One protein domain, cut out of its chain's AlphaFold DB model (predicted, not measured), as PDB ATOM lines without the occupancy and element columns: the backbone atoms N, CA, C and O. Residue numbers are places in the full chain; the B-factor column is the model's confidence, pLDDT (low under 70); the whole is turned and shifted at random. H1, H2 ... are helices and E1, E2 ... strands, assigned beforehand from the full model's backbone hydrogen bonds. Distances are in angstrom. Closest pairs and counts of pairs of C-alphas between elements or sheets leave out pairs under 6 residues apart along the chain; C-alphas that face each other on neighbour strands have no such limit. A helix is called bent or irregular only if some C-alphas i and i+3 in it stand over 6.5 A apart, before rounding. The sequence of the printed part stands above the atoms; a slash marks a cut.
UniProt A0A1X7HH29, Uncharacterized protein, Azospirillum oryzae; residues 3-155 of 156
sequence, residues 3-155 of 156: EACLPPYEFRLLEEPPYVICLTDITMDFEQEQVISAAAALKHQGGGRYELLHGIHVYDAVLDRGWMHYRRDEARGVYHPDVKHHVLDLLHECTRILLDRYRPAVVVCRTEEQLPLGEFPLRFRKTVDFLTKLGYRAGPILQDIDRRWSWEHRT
ATOM      1  N   GLU A   3     267.115 346.022 155.301       94.19
ATOM      2  CA  GLU A   3     268.270 345.221 155.706       94.19
ATOM      3  C   GLU A   3     268.260 345.013 157.220       94.19
ATOM      4  O   GLU A   3     268.015 345.942 157.991       94.19
ATOM      5  N   ALA A   4     268.495 343.776 157.658       94.06
ATOM      6  CA  ALA A   4     268.577 343.444 159.073       94.06
ATOM      7  C   ALA A   4     269.902 343.921 159.676       94.06
ATOM      8  O   ALA A   4     270.972 343.575 159.178       94.06
ATOM      9  N   CYS A   5     269.838 344.605 160.818       93.56
ATOM     10  CA  CYS A   5     271.027 344.816 161.638       93.56
ATOM     11  C   CYS A   5     271.333 343.513 162.388       93.56
ATOM     12  O   CYS A   5     270.553 343.067 163.238       93.56
ATOM     13  N   LEU A   6     272.448 342.875 162.040       89.12
ATOM     14  CA  LEU A   6     272.905 341.637 162.668       89.12
ATOM     15  C   LEU A   6     273.810 341.934 163.880       89.12
ATOM     16  O   LEU A   6     274.398 343.011 163.951       89.12
ATOM     17  N   PRO A   7     273.948 340.990 164.829       89.38
ATOM     18  CA  PRO A   7     274.885 341.132 165.940       89.38
ATOM     19  C   PRO A   7     276.337 341.389 165.479       89.38
ATOM     20  O   PRO A   7     276.736 340.869 164.432       89.38
ATOM     21  N   PRO A   8     277.170 342.065 166.294       93.06
ATOM     22  CA  PRO A   8     276.869 342.560 167.639       93.06
ATOM     23  C   PRO A   8     275.992 343.821 167.631       93.06
ATOM     24  O   PRO A   8     276.178 344.716 166.817       93.06
ATOM     25  N   TYR A   9     275.047 343.887 168.571       94.19
ATOM     26  CA  TYR A   9     274.156 345.037 168.735       94.19
ATOM     27  C   TYR A   9     274.819 346.149 169.550       94.19
ATOM     28  O   TYR A   9     275.394 345.888 170.610       94.19
ATOM     29  N   GLU A  10     274.691 347.388 169.079       96.00
ATOM     30  CA  GLU A  10     275.159 348.582 169.781       96.00
ATOM     31  C   GLU A  10     274.000 349.286 170.491       96.00
ATOM     32  O   GLU A  10     273.028 349.719 169.870       96.00
ATOM     33  N   PHE A  11     274.125 349.435 171.810       96.75
ATOM     34  CA  PHE A  11     273.108 350.066 172.644       96.75
ATOM     35  C   PHE A  11     273.453 351.525 172.918       96.75
ATOM     36  O   PHE A  11     274.554 351.846 173.369       96.75
ATOM     37  N   ARG A  12     272.484 352.410 172.695       95.00
ATOM     38  CA  ARG A  12     272.631 353.855 172.879       95.00
ATOM     39  C   ARG A  12     271.623 354.364 173.892       95.00
ATOM     40  O   ARG A  12     270.468 353.941 173.890       95.00
ATOM     41  N   LEU A  13     272.074 355.285 174.740       94.12
ATOM     42  CA  LEU A  13     271.236 355.970 175.718       94.12
ATOM     43  C   LEU A  13     270.855 357.350 175.192       94.12
ATOM     44  O   LEU A  13     271.727 358.107 174.772       94.12
ATOM     45  N   LEU A  14     269.567 357.669 175.260       90.12
ATOM     46  CA  LEU A  14     269.020 358.985 174.960       90.12
ATOM     47  C   LEU A  14     268.289 359.504 176.197       90.12
ATOM     48  O   LEU A  14     267.507 358.782 176.820       90.12
ATOM     49  N   GLU A  15     268.552 360.750 176.567       87.88
ATOM     50  CA  GLU A  15     267.859 361.428 177.660       87.88
ATOM     51  C   GLU A  15     266.940 362.490 177.053       87.88
ATOM     52  O   GLU A  15     267.399 363.513 176.552       87.88
ATOM     53  N   GLU A  16     265.634 362.232 177.084       84.81
ATOM     54  CA  GLU A  16     264.601 363.087 176.498       84.81
ATOM     55  C   GLU A  16     263.482 363.290 177.523       84.81
ATOM     56  O   GLU A  16     262.507 362.535 177.527       84.81
ATOM     57  N   PRO A  17     263.600 364.266 178.445       84.00
ATOM     58  CA  PRO A  17     262.642 364.438 179.532       84.00
ATOM     59  C   PRO A  17     261.180 364.450 179.043       84.00
ATOM     60  O   PRO A  17     260.856 365.178 178.105       84.00
ATOM     61  N   PRO A  18     260.269 363.686 179.677       90.38
ATOM     62  CA  PRO A  18     260.426 362.955 180.943       90.38
ATOM     63  C   PRO A  18     260.993 361.526 180.814       90.38
ATOM     64  O   PRO A  18     260.863 360.737 181.751       90.38
ATOM     65  N   TYR A  19     261.566 361.158 179.676       91.19
ATOM     66  CA  TYR A  19     262.029 359.813 179.359       91.19
ATOM     67  C   TYR A  19     263.550 359.682 179.436       91.19
ATOM     68  O   TYR A  19     264.305 360.582 179.073       91.19
ATOM     69  N   VAL A  20     263.993 358.501 179.850       92.75
ATOM     70  CA  VAL A  20     265.336 358.000 179.559       92.75
ATOM     71  C   VAL A  20     265.187 356.718 178.756       92.75
ATOM     72  O   VAL A  20     264.444 355.815 179.142       92.75
ATOM     73  N   ILE A  21     265.828 356.673 177.597       94.00
ATOM     74  CA  ILE A  21     265.604 355.673 176.557       94.00
ATOM     75  C   ILE A  21     266.914 354.928 176.322       94.00
ATOM     76  O   ILE A  21     267.986 355.526 176.291       94.00
ATOM     77  N   CYS A  22     266.827 353.613 176.163       96.31
ATOM     78  CA  CYS A  22     267.904 352.791 175.634       96.31
ATOM     79  C   CYS A  22     267.395 352.116 174.369       96.31
ATOM     80  O   CYS A  22     266.330 351.497 174.401       96.31
ATOM     81  N   LEU A  23     268.147 352.227 173.278       95.50
ATOM     82  CA  LEU A  23     267.775 351.651 171.992       95.50
ATOM     83  C   LEU A  23     268.953 350.997 171.276       95.50
ATOM     84  O   LEU A  23     270.109 351.311 171.553       95.50
ATOM     85  N   THR A  24     268.634 350.099 170.351       96.62
ATOM     86  CA  THR A  24     269.574 349.467 169.418       96.62
ATOM     87  C   THR A  24     268.921 349.346 168.053       96.62
ATOM     88  O   THR A  24     267.730 349.039 167.958       96.62
ATOM     89  N   ASP A  25     269.701 349.541 166.995       95.06
ATOM     90  CA  ASP A  25     269.210 349.393 165.626       95.06
ATOM     91  C   ASP A  25     268.951 347.929 165.304       95.06
ATOM     92  O   ASP A  25     269.700 347.039 165.710       95.06
ATOM     93  N   ILE A  26     267.854 347.690 164.593       95.12
ATOM     94  CA  ILE A  26     267.405 346.353 164.205       95.12
ATOM     95  C   ILE A  26     267.138 346.253 162.703       95.12
ATOM     96  O   ILE A  26     267.165 345.156 162.146       95.12
ATOM     97  N   THR A  27     266.860 347.363 162.021       95.00
ATOM     98  CA  THR A  27     266.628 347.379 160.572       95.00
ATOM     99  C   THR A  27     266.990 348.734 159.981       95.00
ATOM    100  O   THR A  27     266.683 349.766 160.570       95.00
ATOM    101  N   MET A  28     267.588 348.707 158.795       92.88
ATOM    102  CA  MET A  28     267.769 349.869 157.930       92.88
ATOM    103  C   MET A  28     266.753 349.786 156.789       92.88
ATOM    104  O   MET A  28     266.702 348.767 156.096       92.88
ATOM    105  N   ASP A  29     265.949 350.828 156.587       91.19
ATOM    106  CA  ASP A  29     265.133 350.985 155.381       91.19
ATOM    107  C   ASP A  29     265.800 351.989 154.441       91.19
ATOM    108  O   ASP A  29     265.692 353.201 154.615       91.19
ATOM    109  N   PHE A  30     266.484 351.480 153.418       88.81
ATOM    110  CA  PHE A  30     267.165 352.313 152.426       88.81
ATOM    111  C   PHE A  30     266.222 352.998 151.437       88.81
ATOM    112  O   PHE A  30     266.649 353.911 150.744       88.81
ATOM    113  N   GLU A  31     264.967 352.551 151.315       87.75
ATOM    114  CA  GLU A  31     264.003 353.239 150.441       87.75
ATOM    115  C   GLU A  31     263.470 354.512 151.093       87.75
ATOM    116  O   GLU A  31     263.255 355.505 150.404       87.75
ATOM    117  N   GLN A  32     263.272 354.479 152.410       85.56
ATOM    118  CA  GLN A  32     262.776 355.619 153.184       85.56
ATOM    119  C   GLN A  32     263.892 356.386 153.903       85.56
ATOM    120  O   GLN A  32     263.608 357.375 154.568       85.56
ATOM    121  N   GLU A  33     265.141 355.924 153.791       88.00
ATOM    122  CA  GLU A  33     266.296 356.435 154.541       88.00
ATOM    123  C   GLU A  33     266.031 356.475 156.060       88.00
ATOM    124  O   GLU A  33     266.328 357.446 156.761       88.00
ATOM    125  N   GLN A  34     265.444 355.390 156.571       88.94
ATOM    126  CA  GLN A  34     265.047 355.250 157.968       88.94
ATOM    127  C   GLN A  34     265.915 354.235 158.710       88.94
ATOM    128  O   GLN A  34     266.232 353.156 158.206       88.94
ATOM    129  N   VAL A  35     266.234 354.559 159.960       90.50
ATOM    130  CA  VAL A  35     266.839 353.639 160.925       90.50
ATOM    131  C   VAL A  35     265.772 353.223 161.920       90.50
ATOM    132  O   VAL A  35     265.158 354.066 162.570       90.50
ATOM    133  N   ILE A  36     265.554 351.920 162.051       92.25
ATOM    134  CA  ILE A  36     264.517 351.346 162.902       92.25
ATOM    135  C   ILE A  36     265.186 350.642 164.074       92.25
ATOM    136  O   ILE A  36     265.998 349.730 163.889       92.25
ATOM    137  N   SER A  37     264.796 351.022 165.287       94.12
ATOM    138  CA  SER A  37     265.441 350.591 166.522       94.12
ATOM    139  C   SER A  37     264.441 349.970 167.494       94.12
ATOM    140  O   SER A  37     263.342 350.487 167.705       94.12
ATOM    141  N   ALA A  38     264.836 348.875 168.142       94.50
ATOM    142  CA  ALA A  38     264.147 348.381 169.329       94.50
ATOM    143  C   ALA A  38     264.562 349.232 170.532       94.50
ATOM    144  O   ALA A  38     265.749 349.511 170.699       94.50
ATOM    145  N   ALA A  39     263.607 349.630 171.374       94.50
ATOM    146  CA  ALA A  39     263.891 350.506 172.502       94.50
ATOM    147  C   ALA A  39     263.077 350.183 173.755       94.50
ATOM    148  O   ALA A  39     261.870 349.934 173.697       94.50
ATOM    149  N   ALA A  40     263.729 350.304 174.905       95.19
ATOM    150  CA  ALA A  40     263.062 350.444 176.188       95.19
ATOM    151  C   ALA A  40     263.153 351.900 176.654       95.19
ATOM    152  O   ALA A  40     264.146 352.577 176.397       95.19
ATOM    153  N   ALA A  41     262.136 352.372 177.367       94.12
ATOM    154  CA  ALA A  41     262.137 353.688 177.985       94.12
ATOM    155  C   ALA A  41     261.657 353.607 179.434       94.12
ATOM    156  O   ALA A  41     260.722 352.869 179.748       94.12
ATOM    157  N   LEU A  42     262.270 354.401 180.308       94.50
ATOM    158  CA  LEU A  42     261.756 354.690 181.641       94.50
ATOM    159  C   LEU A  42     261.197 356.113 181.640       94.50
ATOM    160  O   LEU A  42     261.939 357.088 181.542       94.50
ATOM    161  N   LYS A  43     259.875 356.233 181.758       93.88
ATOM    162  CA  LYS A  43     259.186 357.516 181.907       93.88
ATOM    163  C   LYS A  43     259.162 357.914 183.375       93.88
ATOM    164  O   LYS A  43     258.537 357.228 184.184       93.88
ATOM    165  N   HIS A  44     259.790 359.030 183.718       91.38
ATOM    166  CA  HIS A  44     259.776 359.562 185.074       91.38
ATOM    167  C   HIS A  44     258.362 360.033 185.458       91.38
ATOM    168  O   HIS A  44     257.765 360.867 184.778       91.38
ATOM    169  N   GLN A  45     257.830 359.513 186.566       89.31
ATOM    170  CA  GLN A  45     256.512 359.873 187.110       89.31
ATOM    171  C   GLN A  45     256.594 360.734 188.385       89.31
ATOM    172  O   GLN A  45     255.562 361.098 188.943       89.31
ATOM    173  N   GLY A  46     257.800 361.083 188.846       85.94
ATOM    174  CA  GLY A  46     258.013 361.800 190.108       85.94
ATOM    175  C   GLY A  46     258.393 360.867 191.261       85.94
ATOM    176  O   GLY A  46     258.059 359.687 191.254       85.94
ATOM    177  N   GLY A  47     259.124 361.387 192.253       82.62
ATOM    178  CA  GLY A  47     259.434 360.650 193.488       82.62
ATOM    179  C   GLY A  47     260.214 359.340 193.294       82.62
ATOM    180  O   GLY A  47     259.984 358.393 194.037       82.62
ATOM    181  N   GLY A  48     261.082 359.250 192.276       83.88
ATOM    182  CA  GLY A  48     261.849 358.031 191.975       83.88
ATOM    183  C   GLY A  48     261.029 356.897 191.342       83.88
ATOM    184  O   GLY A  48     261.514 355.769 191.237       83.88
ATOM    185  N   ARG A  49     259.791 357.192 190.921       91.19
ATOM    186  CA  ARG A  49     258.891 356.271 190.226       91.19
ATOM    187  C   ARG A  49     259.051 356.380 188.719       91.19
ATOM    188  O   ARG A  49     258.989 357.477 188.163       91.19
ATOM    189  N   TYR A  50     259.170 355.229 188.068       93.75
ATOM    190  CA  TYR A  50     259.293 355.127 186.623       93.75
ATOM    191  C   TYR A  50     258.280 354.146 186.043       93.75
ATOM    192  O   TYR A  50     258.031 353.079 186.603       93.75
ATOM    193  N   GLU A  51     257.719 354.501 184.894       93.75
ATOM    194  CA  GLU A  51     256.957 353.581 184.054       93.75
ATOM    195  C   GLU A  51     257.863 353.040 182.946       93.75
ATOM    196  O   GLU A  51     258.461 353.812 182.198       93.75
ATOM    197  N   LEU A  52     257.975 351.715 182.870       93.88
ATOM    198  CA  LEU A  52     258.686 350.997 181.824       93.88
ATOM    199  C   LEU A  52     257.801 350.872 180.586       93.88
ATOM    200  O   LEU A  52     256.689 350.343 180.655       93.88
ATOM    201  N   LEU A  53     258.351 351.298 179.455       91.62
ATOM    202  CA  LEU A  53     257.743 351.233 178.134       91.62
ATOM    203  C   LEU A  53     258.681 350.494 177.177       91.62
ATOM    204  O   LEU A  53     259.902 350.603 177.287       91.62
ATOM    205  N   HIS A  54     258.108 349.764 176.225       92.00
ATOM    206  CA  HIS A  54     258.834 349.050 175.175       92.00
ATOM    207  C   HIS A  54     258.249 349.432 173.833       92.00
ATOM    208  O   HIS A  54     257.049 349.300 173.657       92.00
ATOM    209  N   GLY A  55     259.076 349.790 172.860       89.25
ATOM    210  CA  GLY A  55     258.562 350.100 171.534       89.25
ATOM    211  C   GLY A  55     259.622 350.083 170.453       89.25
ATOM    212  O   GLY A  55     260.778 349.727 170.684       89.25
ATOM    213  N   ILE A  56     259.190 350.470 169.258       90.44
ATOM    214  CA  ILE A  56     260.050 350.646 168.094       90.44
ATOM    215  C   ILE A  56     260.176 352.142 167.834       90.44
ATOM    216  O   ILE A  56     259.168 352.845 167.761       90.44
ATOM    217  N   HIS A  57     261.412 352.618 167.732       88.88
ATOM    218  CA  HIS A  57     261.705 353.996 167.356       88.88
ATOM    219  C   HIS A  57     262.243 354.025 165.938       88.88
ATOM    220  O   HIS A  57     262.929 353.096 165.514       88.88
ATOM    221  N   VAL A  58     261.923 355.091 165.220       85.81
ATOM    222  CA  VAL A  58     262.399 355.313 163.861       85.81
ATOM    223  C   VAL A  58     263.066 356.674 163.804       85.81
ATOM    224  O   VAL A  58     262.481 357.674 164.226       85.81
ATOM    225  N   TYR A  59     264.292 356.698 163.305       82.81
ATOM    226  CA  TYR A  59     264.963 357.918 162.896       82.81
ATOM    227  C   TYR A  59     264.847 358.036 161.379       82.81
ATOM    228  O   TYR A  59     265.285 357.144 160.656       82.81
ATOM    229  N   ASP A  60     264.223 359.113 160.914       80.12
ATOM    230  CA  ASP A  60     264.030 359.412 159.497       80.12
ATOM    231  C   ASP A  60     265.016 360.513 159.091       80.12
ATOM    232  O   ASP A  60     264.894 361.658 159.540       80.12
ATOM    233  N   ALA A  61     266.016 360.149 158.283       73.56
ATOM    234  CA  ALA A  61     267.084 361.063 157.885       73.56
ATOM    235  C   ALA A  61     266.592 362.168 156.933       73.56
ATOM    236  O   ALA A  61     267.189 363.243 156.882       73.56
ATOM    237  N   VAL A  62     265.494 361.930 156.209       73.19
ATOM    238  CA  VAL A  62     264.920 362.883 155.247       73.19
ATOM    239  C   VAL A  62     264.122 363.962 155.969       73.19
ATOM    240  O   VAL A  62     264.183 365.138 155.607       73.19
ATOM    241  N   LEU A  63     263.348 363.576 156.984       71.19
ATOM    242  CA  LEU A  63     262.525 364.507 157.752       71.19
ATOM    243  C   LEU A  63     263.319 365.255 158.832       71.19
ATOM    244  O   LEU A  63     262.894 366.346 159.216       71.19
ATOM    245  N   ASP A  64     264.419 364.676 159.326       68.44
ATOM    246  CA  ASP A  64     265.292 365.203 160.390       68.44
ATOM    247  C   ASP A  64     264.519 365.734 161.616       68.44
ATOM    248  O   ASP A  64     264.811 366.779 162.197       68.44
ATOM    249  N   ARG A  65     263.455 365.019 162.012       62.66
ATOM    250  CA  ARG A  65     262.576 365.400 163.139       62.66
ATOM    251  C   ARG A  65     262.958 364.754 164.472       62.66
ATOM    252  O   ARG A  65     262.194 364.850 165.430       62.66
ATOM    253  N   GLY A  66     264.120 364.108 164.546       66.19
ATOM    254  CA  GLY A  66     264.514 363.287 165.692       66.19
ATOM    255  C   GLY A  66     263.811 361.923 165.716       66.19
ATOM    256  O   GLY A  66     263.280 361.462 164.705       66.19
ATOM    257  N   TRP A  67     263.844 361.251 166.868       66.81
ATOM    258  CA  TRP A  67     263.301 359.902 167.029       66.81
ATOM    259  C   TRP A  67     261.774 359.913 167.144       66.81
ATOM    260  O   TRP A  67     261.206 360.519 168.051       66.81
ATOM    261  N   MET A  68     261.095 359.189 166.255       69.19
ATOM    262  CA  MET A  68     259.648 358.989 166.314       69.19
ATOM    263  C   MET A  68     259.323 357.640 166.959       69.19
ATOM    264  O   MET A  68     259.812 356.599 166.523       69.19
ATOM    265  N   HIS A  69     258.471 357.643 167.984       71.31
ATOM    266  CA  HIS A  69     257.953 356.418 168.592       71.31
ATOM    267  C   HIS A  69     256.765 355.892 167.779       71.31
ATOM    268  O   HIS A  69     255.717 356.539 167.729       71.31
ATOM    269  N   TYR A  70     256.913 354.727 167.149       65.50
ATOM    270  CA  TYR A  70     255.837 354.132 166.355       65.50
ATOM    271  C   TYR A  70     254.768 353.529 167.257       65.50
ATOM    272  O   TYR A  70     255.079 352.855 168.243       65.50
ATOM    273  N   ARG A  71     253.493 353.687 166.879       63.06
ATOM    274  CA  ARG A  71     252.429 352.908 167.519       63.06
ATOM    275  C   ARG A  71     252.639 351.441 167.163       63.06
ATOM    276  O   ARG A  71     253.076 351.099 166.066       63.06
ATOM    277  N   ARG A  72     252.310 350.541 168.084       63.81
ATOM    278  CA  ARG A  72     252.559 349.102 167.930       63.81
ATOM    279  C   ARG A  72     251.982 348.492 166.642       63.81
ATOM    280  O   ARG A  72     252.611 347.598 166.069       63.81
ATOM    281  N   ASP A  73     250.824 348.969 166.194       65.06
ATOM    282  CA  ASP A  73     250.193 348.538 164.941       65.06
ATOM    283  C   ASP A  73     251.019 348.926 163.709       65.06
ATOM    284  O   ASP A  73     251.180 348.124 162.791       65.06
ATOM    285  N   GLU A  74     251.621 350.114 163.732       67.56
ATOM    286  CA  GLU A  74     252.520 350.608 162.687       67.56
ATOM    287  C   GLU A  74     253.848 349.832 162.737       67.56
ATOM    288  O   GLU A  74     254.380 349.415 161.712       67.56
ATOM    289  N   ALA A  75     254.337 349.518 163.941       67.50
ATOM    290  CA  ALA A  75     255.613 348.845 164.154       67.50
ATOM    291  C   ALA A  75     255.683 347.402 163.604       67.50
ATOM    292  O   ALA A  75     256.768 346.888 163.352       67.50
ATOM    293  N   ARG A  76     254.565 346.689 163.418       64.69
ATOM    294  CA  ARG A  76     254.596 345.276 162.971       64.69
ATOM    295  C   ARG A  76     255.085 345.081 161.532       64.69
ATOM    296  O   ARG A  76     255.534 343.977 161.200       64.69
ATOM    297  N   GLY A  77     254.967 346.117 160.705       72.12
ATOM    298  CA  GLY A  77     255.334 346.088 159.290       72.12
ATOM    299  C   GLY A  77     256.701 346.685 158.964       72.12
ATOM    300  O   GLY A  77     257.159 346.487 157.848       72.12
ATOM    301  N   VAL A  78     257.343 347.393 159.900       79.81
ATOM    302  CA  VAL A  78     258.467 348.282 159.550       79.81
ATOM    303  C   VAL A  78     259.837 347.605 159.570       79.81
ATOM    304  O   VAL A  78     260.687 347.962 158.769       79.81
ATOM    305  N   TYR A  79     260.075 346.611 160.430       85.12
ATOM    306  CA  TYR A  79     261.395 345.973 160.547       85.12
ATOM    307  C   TYR A  79     261.494 344.610 159.847       85.12
ATOM    308  O   TYR A  79     260.504 343.881 159.684       85.12
ATOM    309  N   HIS A  80     262.724 344.259 159.464       91.50
ATOM    310  CA  HIS A  80     263.068 343.066 158.698       91.50
ATOM    311  C   HIS A  80     262.574 341.775 159.391       91.50
ATOM    312  O   HIS A  80     262.649 341.664 160.620       91.50
ATOM    313  N   PRO A  81     262.071 340.763 158.655       89.50
ATOM    314  CA  PRO A  81     261.579 339.518 159.249       89.50
ATOM    315  C   PRO A  81     262.585 338.802 160.156       89.50
ATOM    316  O   PRO A  81     262.201 338.326 161.224       89.50
ATOM    317  N   ASP A  82     263.861 338.792 159.775       90.31
ATOM    318  CA  ASP A  82     264.909 338.045 160.482       90.31
ATOM    319  C   ASP A  82     265.162 338.539 161.912       90.31
ATOM    320  O   ASP A  82     265.571 337.763 162.771       90.31
ATOM    321  N   VAL A  83     264.849 339.803 162.222       89.44
ATOM    322  CA  VAL A  83     265.013 340.334 163.585       89.44
ATOM    323  C   VAL A  83     263.763 340.154 164.453       89.44
ATOM    324  O   VAL A  83     263.838 340.315 165.671       89.44
ATOM    325  N   LYS A  84     262.612 339.750 163.881       87.38
ATOM    326  CA  LYS A  84     261.318 339.654 164.598       87.38
ATOM    327  C   LYS A  84     261.361 338.781 165.841       87.38
ATOM    328  O   LYS A  84     260.710 339.105 166.838       87.38
ATOM    329  N   HIS A  85     262.112 337.689 165.790       87.81
ATOM    330  CA  HIS A  85     262.224 336.755 166.906       87.81
ATOM    331  C   HIS A  85     263.109 337.283 168.042       87.81
ATOM    332  O   HIS A  85     262.926 336.856 169.178       87.81
ATOM    333  N   HIS A  86     263.985 338.249 167.757       90.50
ATOM    334  CA  HIS A  86     264.953 338.803 168.705       90.50
ATOM    335  C   HIS A  86     264.496 340.107 169.360       90.50
ATOM    336  O   HIS A  86     265.006 340.461 170.419       90.50
ATOM    337  N   VAL A  87     263.506 340.810 168.790       91.94
ATOM    338  CA  VAL A  87     263.061 342.124 169.295       91.94
ATOM    339  C   VAL A  87     262.760 342.109 170.795       91.94
ATOM    340  O   VAL A  87     263.183 343.018 171.497       91.94
ATOM    341  N   LEU A  88     262.058 341.096 171.313       93.25
ATOM    342  CA  LEU A  88     261.734 341.065 172.745       93.25
ATOM    343  C   LEU A  88     262.985 340.938 173.624       93.25
ATOM    344  O   LEU A  88     263.063 341.605 174.651       93.25
ATOM    345  N   ASP A  89     263.956 340.131 173.203       95.38
ATOM    346  CA  ASP A  89     265.207 339.952 173.940       95.38
ATOM    347  C   ASP A  89     266.036 341.246 173.913       95.38
ATOM    348  O   ASP A  89     266.593 341.648 174.933       95.38
ATOM    349  N   LEU A  90     266.036 341.971 172.788       96.50
ATOM    350  CA  LEU A  90     266.688 343.282 172.670       96.50
ATOM    351  C   LEU A  90     266.009 344.356 173.527       96.50
ATOM    352  O   LEU A  90     266.690 345.164 174.157       96.50
ATOM    353  N   LEU A  91     264.676 344.349 173.604       95.75
ATOM    354  CA  LEU A  91     263.921 345.216 174.513       95.75
ATOM    355  C   LEU A  91     264.257 344.916 175.979       95.75
ATOM    356  O   LEU A  91     264.411 345.835 176.788       95.75
ATOM    357  N   HIS A  92     264.387 343.635 176.337       97.25
ATOM    358  CA  HIS A  92     264.811 343.206 177.673       97.25
ATOM    359  C   HIS A  92     266.237 343.653 177.982       97.25
ATOM    360  O   HIS A  92     266.478 344.187 179.061       97.25
ATOM    361  N   GLU A  93     267.155 343.554 177.027       98.00
ATOM    362  CA  GLU A  93     268.527 344.017 177.221       98.00
ATOM    363  C   GLU A  93     268.606 345.543 177.384       98.00
ATOM    364  O   GLU A  93     269.226 346.034 178.329       98.00
ATOM    365  N   CYS A  94     267.864 346.303 176.569       97.69
ATOM    366  CA  CYS A  94     267.698 347.746 176.771       97.69
ATOM    367  C   CYS A  94     267.137 348.060 178.168       97.69
ATOM    368  O   CYS A  94     267.593 348.983 178.844       97.69
ATOM    369  N   THR A  95     266.165 347.269 178.631       97.56
ATOM    370  CA  THR A  95     265.579 347.409 179.972       97.56
ATOM    371  C   THR A  95     266.624 347.171 181.057       97.56
ATOM    372  O   THR A  95     266.714 347.967 181.989       97.56
ATOM    373  N   ARG A  96     267.438 346.115 180.938       97.94
ATOM    374  CA  ARG A  96     268.519 345.808 181.885       97.94
ATOM    375  C   ARG A  96     269.480 346.986 182.019       97.94
ATOM    376  O   ARG A  96     269.735 347.428 183.133       97.94
ATOM    377  N   ILE A  97     269.945 347.527 180.891       97.81
ATOM    378  CA  ILE A  97     270.871 348.668 180.849       97.81
ATOM    379  C   ILE A  97     270.280 349.880 181.584       97.81
ATOM    380  O   ILE A  97     270.964 350.505 182.397       97.81
ATOM    381  N   LEU A  98     269.004 350.199 181.342       96.56
ATOM    382  CA  LEU A  98     268.327 351.303 182.029       96.56
ATOM    383  C   LEU A  98     268.199 351.049 183.534       96.56
ATOM    384  O   LEU A  98     268.501 351.930 184.338       96.56
ATOM    385  N   LEU A  99     267.777 349.852 183.934       95.44
ATOM    386  CA  LEU A  99     267.595 349.504 185.343       95.44
ATOM    387  C   LEU A  99     268.922 349.482 186.114       95.44
ATOM    388  O   LEU A  99     268.969 349.975 187.241       95.44
ATOM    389  N   ASP A 100     270.001 348.990 185.506       95.69
ATOM    390  CA  ASP A 100     271.339 348.977 186.107       95.69
ATOM    391  C   ASP A 100     271.872 350.397 186.340       95.69
ATOM    392  O   ASP A 100     272.496 350.667 187.374       95.69
ATOM    393  N   ARG A 101     271.601 351.307 185.393       94.62
ATOM    394  CA  ARG A 101     272.037 352.709 185.436       94.62
ATOM    395  C   ARG A 101     271.224 353.549 186.414       94.62
ATOM    396  O   ARG A 101     271.809 354.264 187.222       94.62
ATOM    397  N   TYR A 102     269.897 353.492 186.327       91.44
ATOM    398  CA  TYR A 102     269.013 354.409 187.054       91.44
ATOM    399  C   TYR A 102     268.534 353.868 188.398       91.44
ATOM    400  O   TYR A 102     268.139 354.661 189.248       91.44
ATOM    401  N   ARG A 103     268.569 352.541 188.596       90.75
ATOM    402  CA  ARG A 103     268.166 351.856 189.837       90.75
ATOM    403  C   ARG A 103     266.879 352.435 190.448       90.75
ATOM    404  O   ARG A 103     266.890 352.894 191.593       90.75
ATOM    405  N   PRO A 104     265.783 352.480 189.674       89.94
ATOM    406  CA  PRO A 104     264.541 353.100 190.114       89.94
ATOM    407  C   PRO A 104     263.989 352.425 191.375       89.94
ATOM    408  O   PRO A 104     263.879 351.201 191.431       89.94
ATOM    409  N   ALA A 105     263.579 353.234 192.356       87.88
ATOM    410  CA  ALA A 105     262.951 352.742 193.585       87.88
ATOM    411  C   ALA A 105     261.577 352.113 193.310       87.88
ATOM    412  O   ALA A 105     261.147 351.187 193.993       87.88
ATOM    413  N   VAL A 106     260.868 352.616 192.294       90.75
ATOM    414  CA  VAL A 106     259.572 352.078 191.877       90.75
ATOM    415  C   VAL A 106     259.542 351.921 190.364       90.75
ATOM    416  O   VAL A 106     259.769 352.888 189.637       90.75
ATOM    417  N   VAL A 107     259.211 350.714 189.899       93.00
ATOM    418  CA  VAL A 107     259.030 350.397 188.476       93.00
ATOM    419  C   VAL A 107     257.613 349.915 188.248       93.00
ATOM    420  O   VAL A 107     257.157 348.972 188.888       93.00
ATOM    421  N   VAL A 108     256.941 350.541 187.293       91.50
ATOM    422  CA  VAL A 108     255.605 350.172 186.838       91.50
ATOM    423  C   VAL A 108     255.727 349.655 185.418       91.50
ATOM    424  O   VAL A 108     256.273 350.341 184.564       91.50
ATOM    425  N   CYS A 109     255.198 348.474 185.135       90.50
ATOM    426  CA  CYS A 109     255.068 347.967 183.776       90.50
ATOM    427  C   CYS A 109     253.583 347.864 183.440       90.50
ATOM    428  O   CYS A 109     252.802 347.351 184.246       90.50
ATOM    429  N   ARG A 110     253.185 348.346 182.260       88.38
ATOM    430  CA  ARG A 110     251.806 348.254 181.768       88.38
ATOM    431  C   ARG A 110     251.777 347.797 180.317       88.38
ATOM    432  O   ARG A 110     252.654 348.162 179.541       88.38
ATOM    433  N   THR A 111     250.757 347.042 179.920       85.88
ATOM    434  CA  THR A 111     250.498 346.804 178.490       85.88
ATOM    435  C   THR A 111     250.166 348.120 177.812       85.88
ATOM    436  O   THR A 111     249.478 348.931 178.408       85.88
ATOM    437  N   GLU A 112     250.619 348.368 176.589       77.44
ATOM    438  CA  GLU A 112     250.307 349.622 175.878       77.44
ATOM    439  C   GLU A 112     248.829 349.724 175.487       77.44
ATOM    440  O   GLU A 112     248.229 350.791 175.564       77.44
ATOM    441  N   GLU A 113     248.236 348.590 175.119       78.19
ATOM    442  CA  GLU A 113     246.874 348.493 174.602       78.19
ATOM    443  C   GLU A 113     245.901 347.980 175.665       78.19
ATOM    444  O   GLU A 113     246.275 347.242 176.590       78.19
ATOM    445  N   GLN A 114     244.635 348.357 175.484       82.62
ATOM    446  CA  GLN A 114     243.506 347.770 176.195       82.62
ATOM    447  C   GLN A 114     243.274 346.353 175.680       82.62
ATOM    448  O   GLN A 114     243.263 346.121 174.471       82.62
ATOM    449  N   LEU A 115     243.062 345.408 176.589       79.31
ATOM    450  CA  LEU A 115     242.870 344.006 176.235       79.31
ATOM    451  C   LEU A 115     241.580 343.460 176.845       79.31
ATOM    452  O   LEU A 115     241.122 343.972 177.868       79.31
ATOM    453  N   PRO A 116     240.966 342.428 176.248       78.56
ATOM    454  CA  PRO A 116     239.818 341.763 176.849       78.56
ATOM    455  C   PRO A 116     240.096 341.306 178.289       78.56
ATOM    456  O   PRO A 116     241.231 340.992 178.665       78.56
ATOM    457  N   LEU A 117     239.048 341.281 179.118       76.75
ATOM    458  CA  LEU A 117     239.157 340.826 180.505       76.75
ATOM    459  C   LEU A 117     239.621 339.363 180.555       76.75
ATOM    460  O   LEU A 117     239.057 338.511 179.872       76.75
ATOM    461  N   GLY A 118     240.635 339.074 181.372       72.81
ATOM    462  CA  GLY A 118     241.164 337.715 181.568       72.81
ATOM    463  C   GLY A 118     242.154 337.230 180.499       72.81
ATOM    464  O   GLY A 118     242.778 336.184 180.685       72.81
ATOM    465  N   GLU A 119     242.377 337.987 179.422       81.38
ATOM    466  CA  GLU A 119     243.383 337.645 178.414       81.38
ATOM    467  C   GLU A 119     244.763 338.150 178.844       81.38
ATOM    468  O   GLU A 119     245.128 339.302 178.609       81.38
ATOM    469  N   PHE A 120     245.537 337.286 179.509       82.19
ATOM    470  CA  PHE A 120     246.846 337.663 180.037       82.19
ATOM    471  C   PHE A 120     247.957 337.608 178.963       82.19
ATOM    472  O   PHE A 120     248.359 336.503 178.571       82.19
ATOM    473  N   PRO A 121     248.529 338.747 178.510       86.44
ATOM    474  CA  PRO A 121     249.350 338.784 177.299       86.44
ATOM    475  C   PRO A 121     250.710 338.137 177.487       86.44
ATOM    476  O   PRO A 121     251.456 338.466 178.410       86.44
ATOM    477  N   LEU A 122     251.095 337.287 176.535       88.44
ATOM    478  CA  LEU A 122     252.360 336.557 176.599       88.44
ATOM    479  C   LEU A 122     253.586 337.483 176.679       88.44
ATOM    480  O   LEU A 122     254.497 337.218 177.457       88.44
ATOM    481  N   ARG A 123     253.615 338.580 175.906       87.88
ATOM    482  CA  ARG A 123     254.728 339.553 175.941       87.88
ATOM    483  C   ARG A 123     254.854 340.241 177.302       87.88
ATOM    484  O   ARG A 123     255.963 340.405 177.804       87.88
ATOM    485  N   PHE A 124     253.723 340.599 177.905       89.94
ATOM    486  CA  PHE A 124     253.697 341.218 179.225       89.94
ATOM    487  C   PHE A 124     254.172 340.232 180.297       89.94
ATOM    488  O   PHE A 124     255.074 340.558 181.062       89.94
ATOM    489  N   ARG A 125     253.675 338.987 180.269       90.56
ATOM    490  CA  ARG A 125     254.138 337.906 181.154       90.56
ATOM    491  C   ARG A 125     255.649 337.699 181.078       90.56
ATOM    492  O   ARG A 125     256.315 337.733 182.102       90.56
ATOM    493  N   LYS A 126     256.200 337.569 179.866       93.00
ATOM    494  CA  LYS A 126     257.650 337.413 179.660       93.00
ATOM    495  C   LYS A 126     258.453 338.583 180.231       93.00
ATOM    496  O   LYS A 126     259.533 338.371 180.769       93.00
ATOM    497  N   THR A 127     257.931 339.802 180.121       93.44
ATOM    498  CA  THR A 127     258.579 341.004 180.666       93.44
ATOM    499  C   THR A 127     258.545 341.020 182.191       93.44
ATOM    500  O   THR A 127     259.562 341.285 182.820       93.44
ATOM    501  N   VAL A 128     257.420 340.646 182.797       92.25
ATOM    502  CA  VAL A 128     257.304 340.473 184.252       92.25
ATOM    503  C   VAL A 128     258.264 339.397 184.776       92.25
ATOM    504  O   VAL A 128     258.963 339.621 185.768       92.25
ATOM    505  N   ASP A 129     258.343 338.251 184.098       92.44
ATOM    506  CA  ASP A 129     259.258 337.165 184.465       92.44
ATOM    507  C   ASP A 129     260.722 337.619 184.381       92.44
ATOM    508  O   ASP A 129     261.528 337.314 185.261       92.44
ATOM    509  N   PHE A 130     261.066 338.380 183.338       95.06
ATOM    510  CA  PHE A 130     262.387 338.977 183.162       95.06
ATOM    511  C   PHE A 130     262.742 339.940 184.306       95.06
ATOM    512  O   PHE A 130     263.781 339.774 184.946       95.06
ATOM    513  N   LEU A 131     261.858 340.887 184.635       93.88
ATOM    514  CA  LEU A 131     262.068 341.841 185.732       93.88
ATOM    515  C   LEU A 131     262.227 341.131 187.084       93.88
ATOM    516  O   LEU A 131     263.112 341.465 187.874       93.88
ATOM    517  N   THR A 132     261.427 340.092 187.321       91.06
ATOM    518  CA  THR A 132     261.505 339.282 188.543       91.06
ATOM    519  C   THR A 132     262.859 338.576 188.666       91.06
ATOM    520  O   THR A 132     263.437 338.546 189.756       91.06
ATOM    521  N   LYS A 133     263.403 338.049 187.557       92.75
ATOM    522  CA  LYS A 133     264.747 337.442 187.514       92.75
ATOM    523  C   LYS A 133     265.863 338.450 187.789       92.75
ATOM    524  O   LYS A 133     266.856 338.071 188.400       92.75
ATOM    525  N   LEU A 134     265.684 339.716 187.403       92.31
ATOM    526  CA  LEU A 134     266.608 340.811 187.728       92.31
ATOM    527  C   LEU A 134     266.532 341.276 189.196       92.31
ATOM    528  O   LEU A 134     267.271 342.169 189.594       92.31
ATOM    529  N   GLY A 135     265.651 340.693 190.013       89.88
ATOM    530  CA  GLY A 135     265.500 341.053 191.424       89.88
ATOM    531  C   GLY A 135     264.418 342.098 191.698       89.88
ATOM    532  O   GLY A 135     264.105 342.341 192.863       89.88
ATOM    533  N   TYR A 136     263.761 342.627 190.661       89.31
ATOM    534  CA  TYR A 136     262.581 343.484 190.794       89.31
ATOM    535  C   TYR A 136     261.350 342.612 191.078       89.31
ATOM    536  O   TYR A 136     260.476 342.438 190.238       89.31
ATOM    537  N   ARG A 137     261.304 341.974 192.252       81.94
ATOM    538  CA  ARG A 137     260.206 341.077 192.654       81.94
ATOM    539  C   ARG A 137     258.948 341.895 192.935       81.94
ATOM    540  O   ARG A 137     259.020 342.870 193.677       81.94
ATOM    541  N   ALA A 138     257.807 341.515 192.376       69.88
ATOM    542  CA  ALA A 138     256.595 342.324 192.484       69.88
ATOM    543  C   ALA A 138     255.471 341.728 193.312       69.88
ATOM    544  O   ALA A 138     255.422 340.528 193.587       69.88
ATOM    545  N   GLY A 139     254.550 342.641 193.632       66.62
ATOM    546  CA  GLY A 139     253.209 342.373 194.125       66.62
ATOM    547  C   GLY A 139     252.231 341.932 193.020       66.62
ATOM    548  O   GLY A 139     252.649 341.428 191.975       66.62
ATOM    549  N   PRO A 140     250.915 342.064 193.253       75.44
ATOM    550  CA  PRO A 140     249.888 341.469 192.402       75.44
ATOM    551  C   PRO A 140     249.885 342.038 190.976       75.44
ATOM    552  O   PRO A 140     250.048 343.239 190.769       75.44
ATOM    553  N   ILE A 141     249.647 341.164 189.997       84.06
ATOM    554  CA  ILE A 141     249.367 341.534 188.605       84.06
ATOM    555  C   ILE A 141     247.882 341.878 188.503       84.06
ATOM    556  O   ILE A 141     247.037 341.059 188.865       84.06
ATOM    557  N   LEU A 142     247.562 343.072 188.007       85.12
ATOM    558  CA  LEU A 142     246.194 343.590 187.968       85.12
ATOM    559  C   LEU A 142     245.844 344.067 186.562       85.12
ATOM    560  O   LEU A 142     246.665 344.706 185.908       85.12
ATOM    561  N   GLN A 143     244.618 343.807 186.119       81.81
ATOM    562  CA  GLN A 143     244.043 344.484 184.961       81.81
ATOM    563  C   GLN A 143     243.266 345.703 185.472       81.81
ATOM    564  O   GLN A 143     242.330 345.546 186.255       81.81
ATOM    565  N   ASP A 144     243.716 346.904 185.115       73.94
ATOM    566  CA  ASP A 144     243.145 348.163 185.601       73.94
ATOM    567  C   ASP A 144     241.791 348.494 184.942       73.94
ATOM    568  O   ASP A 144     241.281 347.755 184.094       73.94
ATOM    569  N   ILE A 145     241.176 349.611 185.357       70.50
ATOM    570  CA  ILE A 145     239.867 350.058 184.849       70.50
ATOM    571  C   ILE A 145     239.890 350.372 183.346       70.50
ATOM    572  O   ILE A 145     238.875 350.214 182.667       70.50
ATOM    573  N   ASP A 146     241.066 350.715 182.816       74.81
ATOM    574  CA  ASP A 146     241.306 350.965 181.396       74.81
ATOM    575  C   ASP A 146     241.581 349.663 180.626       74.81
ATOM    576  O   ASP A 146     241.931 349.687 179.446       74.81
ATOM    577  N   ARG A 147     241.402 348.507 181.280       79.19
ATOM    578  CA  ARG A 147     241.638 347.156 180.758       79.19
ATOM    579  C   ARG A 147     243.085 346.892 180.343       79.19
ATOM    580  O   ARG A 147     243.338 345.985 179.541       79.19
ATOM    581  N   ARG A 148     244.040 347.638 180.893       85.56
ATOM    582  CA  ARG A 148     245.473 347.413 180.696       85.56
ATOM    583  C   ARG A 148     245.994 346.538 181.825       85.56
ATOM    584  O   ARG A 148     245.643 346.708 182.990       85.56
ATOM    585  N   TRP A 149     246.841 345.576 181.485       87.69
ATOM    586  CA  TRP A 149     247.524 344.788 182.504       87.69
ATOM    587  C   TRP A 149     248.659 345.605 183.090       87.69
ATOM    588  O   TRP A 149     249.388 346.271 182.357       87.69
ATOM    589  N   SER A 150     248.804 345.540 184.405       89.38
ATOM    590  CA  SER A 150     249.759 346.320 185.171       89.38
ATOM    591  C   SER A 150     250.466 345.460 186.207       89.38
ATOM    592  O   SER A 150     249.935 344.477 186.731       89.38
ATOM    593  N   TRP A 151     251.709 345.837 186.458       91.50
ATOM    594  CA  TRP A 151     252.615 345.203 187.393       91.50
ATOM    595  C   TRP A 151     253.478 346.292 188.011       91.50
ATOM    596  O   TRP A 151     253.865 347.243 187.326       91.50
ATOM    597  N   GLU A 152     253.777 346.169 189.299       91.38
ATOM    598  CA  GLU A 152     254.556 347.171 190.013       91.38
ATOM    599  C   GLU A 152     255.526 346.528 191.003       91.38
ATOM    600  O   GLU A 152     255.156 345.671 191.810       91.38
ATOM    601  N   HIS A 153     256.767 347.004 190.960       90.56
ATOM    602  CA  HIS A 153     257.792 346.752 191.958       90.56
ATOM    603  C   HIS A 153     258.063 348.024 192.762       90.56
ATOM    604  O   HIS A 153     258.126 349.115 192.195       90.56
ATOM    605  N   ARG A 154     258.283 347.865 194.070       87.12
ATOM    606  CA  ARG A 154     258.775 348.909 194.976       87.12
ATOM    607  C   ARG A 154     259.938 348.358 195.793       87.12
ATOM    608  O   ARG A 154     259.806 347.277 196.368       87.12
ATOM    609  N   THR A 155     261.025 349.111 195.904       79.50
ATOM    610  CA  THR A 155     262.023 348.909 196.956       79.50
ATOM    611  C   THR A 155     261.418 349.370 198.281       79.50
ATOM    612  O   THR A 155     260.944 350.505 198.366       79.50
TER     613      THR A 155
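Overview. This is residues 3 to 155 of the 156 residues of an uncharacterized protein of Azospirillum oryzae (UniProt A0A1X7HH29). A twisted sheet of seven strands, with the long bent strands E2, E3 and E4 side by side in its middle, is covered on one face by two helices, H2 over E2, E3 and E4 and H3 over E6. The short strand E5 and the pair E6 and E7 extend the sheet past E4 at different places along it, and the four-residue H1 only grazes the sheet. The printed part has 153 residues, with three named helices and seven named strands; along the chain come five strands, E1 to E5, then the helices H1 and H2, then E6, H3 and E7; the class is mixed, helices and strands, and in the branched sheet the neighbours E4 and E6 are parallel, while the neighbour pairs E1 and E2, E2 and E3, E3 and E4, E4 and E5, and E6 and E7 are antiparallel. The whole is compact, with a radius of gyration of the C-alphas of 15.6 A and spans of 46 by 33 by 27 A.

Arrangement. E1, residues 12 to 16, and E2, residues 19 to 29, form an antiparallel hairpin, with N 14 and O 21 2.9 A apart, within hydrogen-bond range. Residues 3 to 4 pair antiparallel with residues 27 to 28 of E2. E3, residues 34 to 46, lies on the other side of E2 from E1; in this hairpin N 22 and O 40 are 2.9 A apart. E4, residues 49 to 60, forms a hairpin with E3, with N 41 and O 53 2.9 A apart. E2 bends by 71 degrees at residue 26, E3 by 65 degrees at residue 38 and E4 by 65 degrees at residue 54. On the side of E4 away from E3 the pairing is staggered: E5, residues 67 to 69, is antiparallel beside residues 57 to 59, with N 58 and O 68 2.9 A apart, and E6, residues 106 to 110, is parallel beside residues 49 to 52, with N 52 and O 108 2.8 A apart. E1 to E5 in a row make a meander, each strand the antiparallel neighbour of the one before. E7, residues 149 to 154, is an edge strand antiparallel to E6, with N 109 and O 151 2.8 A apart. H1, residues 72 to 75, only grazes the sheet; its closest C-alphas to E4 are those of Ala 75 and Ile 56, 6.2 A apart. H2, residues 87 to 102, is on the sheet at a height of 7.1 A; the closest C-alphas of H2 and E2 are those of Cys 94 and Cys 22, 5.2 A apart. H3, residues 122 to 133, is on the same face at a height of 9.4 A and runs along E6, at 1 degree on the local plane. With its residues 88 to 92 alone, H2 only just touches H3, with 3 pairs of C-alphas within 8 A; the closest are those of His 92 and Thr 127, 7.3 A apart. In H2 and H3 every O i to N i+4 pair is within hydrogen-bond range; H1 is too short for such a pair.

Along the chain. E1 begins at C-alpha 12, (272.631, 353.855, 172.879). From first to last C-alpha E2 measures 25.7 A, E3 33.5 A and E4 31.3 A. H2 measures 22.4 A and begins at C-alpha 87, (263.061, 342.124, 169.295). H3 measures 16.5 A. E7, 17.3 A long, ends at C-alpha 154, (258.775, 348.909, 194.976).

Size, cuts and confidence. The C-alphas farthest apart are those of Glu 31 and Thr 155, at 46.8 A. The printed part has no cut. The links H1 to H2, E6 to H3 and H3 to E7 are long. The mean pLDDT of the printed part is 86.9; residues 64 to 68, 70 to 76 and 138 to 139 are under 70.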